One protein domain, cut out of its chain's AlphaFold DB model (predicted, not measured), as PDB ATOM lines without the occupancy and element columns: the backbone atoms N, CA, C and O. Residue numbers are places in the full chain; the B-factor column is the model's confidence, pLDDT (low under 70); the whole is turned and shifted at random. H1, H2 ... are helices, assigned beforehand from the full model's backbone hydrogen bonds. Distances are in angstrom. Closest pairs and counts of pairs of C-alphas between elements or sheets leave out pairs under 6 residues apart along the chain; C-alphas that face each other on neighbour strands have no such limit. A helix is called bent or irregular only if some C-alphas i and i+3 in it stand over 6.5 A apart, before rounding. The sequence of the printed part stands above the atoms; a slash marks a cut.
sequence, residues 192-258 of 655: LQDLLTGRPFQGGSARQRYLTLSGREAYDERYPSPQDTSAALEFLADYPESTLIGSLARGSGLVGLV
ATOM      1  N   LEU A 192      85.676 109.411  77.623       96.38
ATOM      2  CA  LEU A 192      85.552 107.954  77.566       96.38
ATOM      3  C   LEU A 192      86.691 107.236  78.301       96.38
ATOM      4  O   LEU A 192      86.445 106.264  79.011       96.38
ATOM      5  N   GLN A 193      87.918 107.751  78.216       94.88
ATOM      6  CA  GLN A 193      89.053 107.205  78.963       94.88
ATOM      7  C   GLN A 193      88.832 107.274  80.485       94.88
ATOM      8  O   GLN A 193      89.046 106.288  81.194       94.88
ATOM      9  N   ASP A 194      88.339 108.405  80.990       94.94
ATOM     10  CA  ASP A 194      88.035 108.577  82.416       94.94
ATOM     11  C   ASP A 194      86.895 107.651  82.862       94.94
ATOM     12  O   ASP A 194      86.945 107.073  83.949       94.94
ATOM     13  N   LEU A 195      85.887 107.447  82.005       95.62
ATOM     14  CA  LEU A 195      84.817 106.483  82.260       95.62
ATOM     15  C   LEU A 195      85.377 105.059  82.422       95.62
ATOM     16  O   LEU A 195      85.041 104.376  83.389       95.62
ATOM     17  N   LEU A 196      86.245 104.623  81.503       95.88
ATOM     18  CA  LEU A 196      86.762 103.251  81.449       95.88
ATOM     19  C   LEU A 196      87.761 102.911  82.561       95.88
ATOM     20  O   LEU A 196      87.919 101.738  82.903       95.88
ATOM     21  N   THR A 197      88.432 103.910  83.133       93.56
ATOM     22  CA  THR A 197      89.381 103.720  84.246       93.56
ATOM     23  C   THR A 197      88.697 103.672  85.618       93.56
ATOM     24  O   THR A 197      89.299 103.217  86.594       93.56
ATOM     25  N   GLY A 198      87.433 104.096  85.709       92.00
ATOM     26  CA  GLY A 198      86.627 104.071  86.929       92.00
ATOM     27  C   GLY A 198      85.791 102.798  87.117       92.00
ATOM     28  O   GLY A 198      85.697 101.931  86.248       92.00
ATOM     29  N   ARG A 199      85.114 102.688  88.268       91.75
ATOM     30  CA  ARG A 199      84.006 101.725  88.442       91.75
ATOM     31  C   ARG A 199      82.801 102.178  87.598       91.75
ATOM     32  O   ARG A 199      82.580 103.379  87.536       91.75
ATOM     33  N   PRO A 200      82.004 101.270  86.994       94.06
ATOM     34  CA  PRO A 200      82.064  99.810  87.126       94.06
ATOM     35  C   PRO A 200      83.004  99.104  86.133       94.06
ATOM     36  O   PRO A 200      83.125  97.877  86.182       94.06
ATOM     37  N   PHE A 201      83.670  99.843  85.245       94.19
ATOM     38  CA  PHE A 201      84.541  99.270  84.219       94.19
ATOM     39  C   PHE A 201      85.766  98.578  84.824       94.19
ATOM     40  O   PHE A 201      86.028  97.415  84.517       94.19
ATOM     41  N   GLN A 202      86.407  99.219  85.799       90.44
ATOM     42  CA  GLN A 202      87.437  98.618  86.642       90.44
ATOM     43  C   GLN A 202      86.845  98.131  87.969       90.44
ATOM     44  O   GLN A 202      86.436  98.914  88.827       90.44
ATOM     45  N   GLY A 203      86.805  96.811  88.157       85.25
ATOM     46  CA  GLY A 203      86.426  96.178  89.427       85.25
ATOM     47  C   GLY A 203      84.927  96.151  89.761       85.25
ATOM     48  O   GLY A 203      84.583  95.759  90.876       85.25
ATOM     49  N   GLY A 204      84.039  96.557  88.843       89.19
ATOM     50  CA  GLY A 204      82.590  96.330  88.948       89.19
ATOM     51  C   GLY A 204      82.155  94.957  88.417       89.19
ATOM     52  O   GLY A 204      82.964  94.191  87.885       89.19
ATOM     53  N   SER A 205      80.868  94.630  88.550       89.06
ATOM     54  CA  SER A 205      80.291  93.402  87.975       89.06
ATOM     55  C   SER A 205      79.911  93.574  86.497       89.06
ATOM     56  O   SER A 205      79.744  94.698  86.021       89.06
ATOM     57  N   ALA A 206      79.732  92.458  85.778       88.31
ATOM     58  CA  ALA A 206      79.246  92.473  84.394       88.31
ATOM     59  C   ALA A 206      77.876  93.163  84.285       88.31
ATOM     60  O   ALA A 206      77.697  94.030  83.440       88.31
ATOM     61  N   ARG A 207      76.955  92.898  85.224       90.31
ATOM     62  CA  ARG A 207      75.647  93.578  85.308       90.31
ATOM     63  C   ARG A 207      75.756  95.097  85.464       90.31
ATOM     64  O   ARG A 207      75.022  95.833  84.816       90.31
ATOM     65  N   GLN A 208      76.678  95.588  86.294       94.44
ATOM     66  CA  GLN A 208      76.872  97.035  86.466       94.44
ATOM     67  C   GLN A 208      77.424  97.695  85.195       94.44
ATOM     68  O   GLN A 208      77.020  98.806  84.844       94.44
ATOM     69  N   ARG A 209      78.333  97.009  84.489       95.75
ATOM     70  CA  ARG A 209      78.816  97.463  83.179       95.75
ATOM     71  C   ARG A 209      77.709  97.420  82.137       95.75
ATOM     72  O   ARG A 209      77.518  98.429  81.475       95.75
ATOM     73  N   TYR A 210      76.929  96.340  82.065       95.44
ATOM     74  CA  TYR A 210      75.762  96.230  81.185       95.44
ATOM     75  C   TYR A 210      74.806  97.408  81.389       95.44
ATOM     76  O   TYR A 210      74.476  98.102  80.436       95.44
ATOM     77  N   LEU A 211      74.431  97.696  82.640       96.50
ATOM     78  CA  LEU A 211      73.553  98.820  82.967       96.50
ATOM     79  C   LEU A 211      74.127 100.161  82.481       96.50
ATOM     80  O   LEU A 211      73.392 101.004  81.983       96.50
ATOM     81  N   THR A 212      75.444 100.361  82.584       97.81
ATOM     82  CA  THR A 212      76.103 101.600  82.126       97.81
ATOM     83  C   THR A 212      76.256 101.656  80.597       97.81
ATOM     84  O   THR A 212      76.174 102.734  80.006       97.81
ATOM     85  N   LEU A 213      76.471 100.512  79.941       97.88
ATOM     86  CA  LEU A 213      76.661 100.401  78.492       97.88
ATOM     87  C   LEU A 213      75.337 100.481  77.724       97.88
ATOM     88  O   LEU A 213      75.275 101.208  76.738       97.88
ATOM     89  N   SER A 214      74.284  99.814  78.198       97.31
ATOM     90  CA  SER A 214      72.995  99.685  77.496       97.31
ATOM     91  C   SER A 214      71.846 100.469  78.132       97.31
ATOM     92  O   SER A 214      70.807 100.652  77.503       97.31
ATOM     93  N   GLY A 215      72.017 100.963  79.360       97.62
ATOM     94  CA  GLY A 215      70.997 101.751  80.046       97.62
ATOM     95  C   GLY A 215      69.935 100.919  80.764       97.62
ATOM     96  O   GLY A 215      69.999  99.689  80.826       97.62
ATOM     97  N   ARG A 216      68.956 101.615  81.356       96.12
ATOM     98  CA  ARG A 216      68.016 101.012  82.314       96.12
ATOM     99  C   ARG A 216      67.001 100.078  81.670       96.12
ATOM    100  O   ARG A 216      66.754  99.004  82.203       96.12
ATOM    101  N   GLU A 217      66.418 100.495  80.553       96.00
ATOM    102  CA  GLU A 217      65.368  99.738  79.865       96.00
ATOM    103  C   GLU A 217      65.892  98.383  79.378       96.00
ATOM    104  O   GLU A 217      65.347  97.348  79.751       96.00
ATOM    105  N   ALA A 218      67.021  98.388  78.663       94.94
ATOM    106  CA  ALA A 218      67.684  97.166  78.213       94.94
ATOM    107  C   ALA A 218      68.109  96.268  79.387       94.94
ATOM    108  O   ALA A 218      68.028  95.045  79.300       94.94
ATOM    109  N   TYR A 219      68.545  96.858  80.507       94.44
ATOM    110  CA  TYR A 219      68.873  96.092  81.707       94.44
ATOM    111  C   TYR A 219      67.646  95.388  82.290       94.44
ATOM    112  O   TYR A 219      67.737  94.211  82.615       94.44
ATOM    113  N   ASP A 220      66.513  96.079  82.431       94.00
ATOM    114  CA  ASP A 220      65.299  95.490  83.005       94.00
ATOM    115  C   ASP A 220      64.697  94.411  82.076       94.00
ATOM    116  O   ASP A 220      64.171  93.412  82.567       94.00
ATOM    117  N   GLU A 221      64.813  94.572  80.751       91.75
ATOM    118  CA  GLU A 221      64.425  93.547  79.768       91.75
ATOM    119  C   GLU A 221      65.311  92.299  79.875       91.75
ATOM    120  O   GLU A 221      64.810  91.173  79.910       91.75
ATOM    121  N   ARG A 222      66.630  92.495  79.977       86.69
ATOM    122  CA  ARG A 222      67.597  91.398  80.077       86.69
ATOM    123  C   ARG A 222      67.565  90.702  81.439       86.69
ATOM    124  O   ARG A 222      67.729  89.486  81.506       86.69
ATOM    125  N   TYR A 223      67.354  91.461  82.512       88.25
ATOM    126  CA  TYR A 223      67.447  91.013  83.900       88.25
ATOM    127  C   TYR A 223      66.151  91.309  84.680       88.25
ATOM    128  O   TYR A 223      66.129  92.168  85.568       88.25
ATOM    129  N   PRO A 224      65.054  90.581  84.402       86.75
ATOM    130  CA  PRO A 224      63.727  90.923  84.916       86.75
ATOM    131  C   PRO A 224      63.491  90.522  86.383       86.75
ATOM    132  O   PRO A 224      62.386  90.702  86.905       86.75
ATOM    133  N   SER A 225      64.474  89.928  87.074       87.44
ATOM    134  CA  SER A 225      64.253  89.407  88.425       87.44
ATOM    135  C   SER A 225      64.139  90.529  89.475       87.44
ATOM    136  O   SER A 225      64.755  91.596  89.345       87.44
ATOM    137  N   PRO A 226      63.405  90.307  90.584       90.12
ATOM    138  CA  PRO A 226      63.357  91.266  91.689       90.12
ATOM    139  C   PRO A 226      64.735  91.573  92.300       90.12
ATOM    140  O   PRO A 226      64.976  92.689  92.772       90.12
ATOM    141  N   GLN A 227      65.644  90.594  92.303       88.56
ATOM    142  CA  GLN A 227      67.019  90.757  92.774       88.56
ATOM    143  C   GLN A 227      67.810  91.695  91.858       88.56
ATOM    144  O   GLN A 227      68.470  92.606  92.356       88.56
ATOM    145  N   ASP A 228      67.692  91.523  90.542       90.06
ATOM    146  CA  ASP A 228      68.354  92.381  89.557       90.06
ATOM    147  C   ASP A 228      67.822  93.814  89.615       90.06
ATOM    148  O   ASP A 228      68.606  94.765  89.605       90.06
ATOM    149  N   THR A 229      66.503  93.969  89.774       92.62
ATOM    150  CA  THR A 229      65.860  95.276  89.974       92.62
ATOM    151  C   THR A 229      66.425  95.980  91.211       92.62
ATOM    152  O   THR A 229      66.735  97.172  91.167       92.62
ATOM    153  N   SER A 230      66.580  95.248  92.319       94.12
ATOM    154  CA  SER A 230      67.122  95.788  93.572       94.12
ATOM    155  C   SER A 230      68.591  96.190  93.416       94.12
ATOM    156  O   SER A 230      68.960  97.302  93.784       94.12
ATOM    157  N   ALA A 231      69.406  95.340  92.784       92.75
ATOM    158  CA  ALA A 231      70.814  95.620  92.511       92.75
ATOM    159  C   ALA A 231      71.006  96.848  91.601       92.75
ATOM    160  O   ALA A 231      71.896  97.667  91.841       92.75
ATOM    161  N   ALA A 232      70.151  97.022  90.588       95.25
ATOM    162  CA  ALA A 232      70.161  98.213  89.741       95.25
ATOM    163  C   ALA A 232      69.802  99.480  90.530       95.25
ATOM    164  O   ALA A 232      70.429 100.520  90.345       95.25
ATOM    165  N   LEU A 233      68.816  99.417  91.433       96.19
ATOM    166  CA  LEU A 233      68.445 100.559  92.276       96.19
ATOM    167  C   LEU A 233      69.554 100.941  93.263       96.19
ATOM    168  O   LEU A 233      69.812 102.130  93.435       96.19
ATOM    169  N   GLU A 234      70.231  99.962  93.867       95.69
ATOM    170  CA  GLU A 234      71.403 100.195  94.721       95.69
ATOM    171  C   GLU A 234      72.531 100.871  93.933       95.69
ATOM    172  O   GLU A 234      73.038 101.913  94.347       95.69
ATOM    173  N   PHE A 235      72.850 100.358  92.741       96.12
ATOM    174  CA  PHE A 235      73.839 100.976  91.861       96.12
ATOM    175  C   PHE A 235      73.471 102.426  91.508       96.12
ATOM    176  O   PHE A 235      74.300 103.328  91.597       96.12
ATOM    177  N   LEU A 236      72.215 102.689  91.148       96.25
ATOM    178  CA  LEU A 236      71.753 104.038  90.814       96.25
ATOM    179  C   LEU A 236      71.708 104.984  92.026       96.25
ATOM    180  O   LEU A 236      71.739 106.203  91.836       96.25
ATOM    181  N   ALA A 237      71.621 104.464  93.251       96.50
ATOM    182  CA  ALA A 237      71.747 105.265  94.465       96.50
ATOM    183  C   ALA A 237      73.203 105.701  94.701       96.50
ATOM    184  O   ALA A 237      73.435 106.854  95.068       96.50
ATOM    185  N   ASP A 238      74.166 104.818  94.419       95.19
ATOM    186  CA  ASP A 238      75.602 105.113  94.502       95.19
ATOM    187  C   ASP A 238      76.074 106.073  93.392       95.19
ATOM    188  O   ASP A 238      76.991 106.869  93.604       95.19
ATOM    189  N   TYR A 239      75.424 106.039  92.222       96.12
ATOM    190  CA  TYR A 239      75.706 106.917  91.081       96.12
ATOM    191  C   TYR A 239      74.516 107.847  90.783       96.12
ATOM    192  O   TYR A 239      73.632 107.504  89.982       96.12
ATOM    193  N   PRO A 240      74.462 109.052  91.387       93.94
ATOM    194  CA  PRO A 240      73.375 109.994  91.142       93.94
ATOM    195  C   PRO A 240      73.391 110.493  89.691       93.94
ATOM    196  O   PRO A 240      74.432 110.501  89.037       93.94
ATOM    197  N   GLU A 241      72.237 110.939  89.193       95.25
ATOM    198  CA  GLU A 241      72.035 111.370  87.794       95.25
ATOM    199  C   GLU A 241      72.966 112.513  87.353       95.25
ATOM    200  O   GLU A 241      73.294 112.626  86.180       95.25
ATOM    201  N   SER A 242      73.456 113.324  88.294       94.69
ATOM    202  CA  SER A 242      74.450 114.368  88.026       94.69
ATOM    203  C   SER A 242      75.834 113.833  87.641       94.69
ATOM    204  O   SER A 242      76.682 114.607  87.201       94.69
ATOM    205  N   THR A 243      76.092 112.539  87.832       95.38
ATOM    206  CA  THR A 243      77.319 111.873  87.382       95.38
ATOM    207  C   THR A 243      77.122 111.270  85.998       95.38
ATOM    208  O   THR A 243      76.030 110.814  85.664       95.38
ATOM    209  N   LEU A 244      78.199 111.189  85.214       95.44
ATOM    210  CA  LEU A 244      78.165 110.561  83.892       95.44
ATOM    211  C   LEU A 244      77.608 109.129  83.959       95.44
ATOM    212  O   LEU A 244      76.641 108.826  83.270       95.44
ATOM    213  N   ILE A 245      78.139 108.281  84.846       97.00
ATOM    214  CA  ILE A 245      77.669 106.896  85.031       97.00
ATOM    215  C   ILE A 245      76.185 106.860  85.392       97.00
ATOM    216  O   ILE A 245      75.423 106.118  84.780       97.00
ATOM    217  N   GLY A 246      75.759 107.685  86.354       96.69
ATOM    218  CA  GLY A 246      74.365 107.743  86.778       96.69
ATOM    219  C   GLY A 246      73.414 108.207  85.672       96.69
ATOM    220  O   GLY A 246      72.274 107.743  85.640       96.69
ATOM    221  N   SER A 247      73.867 109.092  84.779       97.19
ATOM    222  CA  SER A 247      73.096 109.541  83.615       97.19
ATOM    223  C   SER A 247      73.000 108.460  82.531       97.19
ATOM    224  O   SER A 247      71.898 108.146  82.087       97.19
ATOM    225  N   LEU A 248      74.118 107.810  82.180       97.81
ATOM    226  CA  LEU A 248      74.158 106.722  81.195       97.81
ATOM    227  C   LEU A 248      73.283 105.550  81.644       97.81
ATOM    228  O   LEU A 248      72.438 105.082  80.885       97.81
ATOM    229  N   ALA A 249      73.434 105.138  82.903       97.50
ATOM    230  CA  ALA A 249      72.704 104.021  83.488       97.50
ATOM    231  C   ALA A 249      71.187 104.241  83.572       97.50
ATOM    232  O   ALA A 249      70.437 103.270  83.585       97.50
ATOM    233  N   ARG A 250      70.721 105.495  83.653       97.50
ATOM    234  CA  ARG A 250      69.285 105.836  83.626       97.50
ATOM    235  C   ARG A 250      68.749 106.038  82.211       97.50
ATOM    236  O   ARG A 250      67.565 105.813  81.993       97.50
ATOM    237  N   GLY A 251      69.596 106.503  81.298       96.50
ATOM    238  CA  GLY A 251      69.261 106.708  79.894       96.50
ATOM    239  C   GLY A 251      69.415 105.431  79.072       96.50
ATOM    240  O   GLY A 251      69.172 104.327  79.551       96.50
ATOM    241  N   SER A 252      69.856 105.605  77.828       96.56
ATOM    242  CA  SER A 252      70.097 104.539  76.846       96.56
ATOM    243  C   SER A 252      71.514 103.943  76.911       96.56
ATOM    244  O   SER A 252      71.976 103.338  75.944       96.56
ATOM    245  N   GLY A 253      72.251 104.198  77.997       98.12
ATOM    246  CA  GLY A 253      73.646 103.792  78.144       98.12
ATOM    247  C   GLY A 253      74.611 104.472  77.167       98.12
ATOM    248  O   GLY A 253      74.235 105.346  76.379       98.12
ATOM    249  N   LEU A 254      75.882 104.066  77.231       98.38
ATOM    250  CA  LEU A 254      76.921 104.501  76.291       98.38
ATOM    251  C   LEU A 254      76.558 104.154  74.840       98.38
ATOM    252  O   LEU A 254      76.723 104.997  73.964       98.38
ATOM    253  N   VAL A 255      76.033 102.951  74.593       98.19
ATOM    254  CA  VAL A 255      75.652 102.483  73.252       98.19
ATOM    255  C   VAL A 255      74.601 103.410  72.649       98.19
ATOM    256  O   VAL A 255      74.808 103.961  71.569       98.19
ATOM    257  N   GLY A 256      73.500 103.660  73.360       98.00
ATOM    258  CA  GLY A 256      72.457 104.544  72.851       98.00
ATOM    259  C   GLY A 256      72.908 106.003  72.745       98.00
ATOM    260  O   GLY A 256      72.495 106.698  71.817       98.00
ATOM    261  N   LEU A 257      73.800 106.470  73.627       98.25
ATOM    262  CA  LEU A 257      74.385 107.808  73.506       98.25
ATOM    263  C   LEU A 257      75.240 107.938  72.235       98.25
ATOM    264  O   LEU A 257      75.081 108.909  71.497       98.25
ATOM    265  N   VAL A 258      76.102 106.959  71.942       98.25
ATOM    266  CA  VAL A 258      76.924 106.946  70.719       98.25
ATOM    267  C   VAL A 258      76.047 106.857  69.468       98.25
ATOM    268  O   VAL A 258      76.315 107.572  68.505       98.25
TER     269      VAL A 258
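AT A GLANCE: This is residues 192 to 258 of the 655 residues of the protein "PPDK_N domain-containing protein" of Deltaproteobacteria bacterium (UniProt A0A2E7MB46). Four helices, H2 to H5, make a small cluster round the kink of H2, a helix that turns sharply near residue 215; H4 and H5 pack on residues 211 to 216 of H2, and H3 runs past the later part of H2, while a fifth helix, H1, touches no other helix. H1 lies off at one end of the long direction, touching no other helix, while the turn from H2 into H3 makes the other end. The printed part has 67 residues, with five named helices in the order H1, H2, H3, H4, H5 and no named strand, and its class is all helix. It is compact and rounded, with a radius of gyration of the C-alphas of 10.8 A and spans of 32 by 23 by 21 A.

IN THESE COORDINATES: Start with the longest helix by residues, H2, residues 206 to 222: find C-alpha 206 at (79.246, 92.473, 84.394); the helix ends 12.5 A away at C-alpha 222. It is irregular: C-alphas 213 and 216 are 9.5 A apart, and near residue 215 there is a kink of 132 degrees. Next comes H3, residues 226 to 238, 18.7 A long, from C-alpha 226 at (63.357, 91.266, 91.689). H4 holds residues 244 to 250 and is 10.1 A long; H5 holds residues 253 to 258 and ends at C-alpha 258, (76.924, 106.946, 70.719). Go back to the first printed residue for H1, residues 192 to 197.

HOW THE PARTS SIT: H2 and H4 are the hubs, each touching three helices. Look at residues 211 to 216, the part of H2 that touches H4 and H5. The closest C-alphas of H2 and H4 are those of Thr 212 and Ala 249, 4.4 A apart; by the rough line of H2, the two run the same way at a shallow tilt of 27 degrees. H2 and H5 touch at Gly 215 and Gly 253, their closest C-alphas at 3.8 A, about perpendicular at 89 degrees. H2 touches H3 at Asp 220 and Thr 229, their closest C-alphas at 7.0 A, opposite ways at a steep tilt of 56 degrees. H3 and H4 form a helical hairpin but only just touch, with 3 pairs of C-alphas within 8 A, H3 through residue 236 alone; Leu 236 and Gly 246 have the closest C-alphas, 6.1 A apart. H4 and H5 touch only at the corner, and only just, with 3 such pairs; their closest C-alphas are those of Leu 248 and Leu 254, 6.1 A apart. H1 is close to H4 but not clearly touching: the closest C-alphas, of Leu 195 and Ile 245, are 7.7 A apart. H1 is apart from H2, H3 and H5, and H3 is apart from H5. In H1, H3, H4 and H5 every O i to N i+4 pair is within hydrogen-bond range; in H2, 10 of 13 are.

THE WHOLE: The two C-alphas farthest apart, those of Gln 193 and Pro 226, are 32.8 A from each other. The links H2 to H3, H3 to H4 and H4 to H5 are tight, and H1 to H2 is short. The printed part has no cut, its mean pLDDT is 94.3, and no printed residue is under 70.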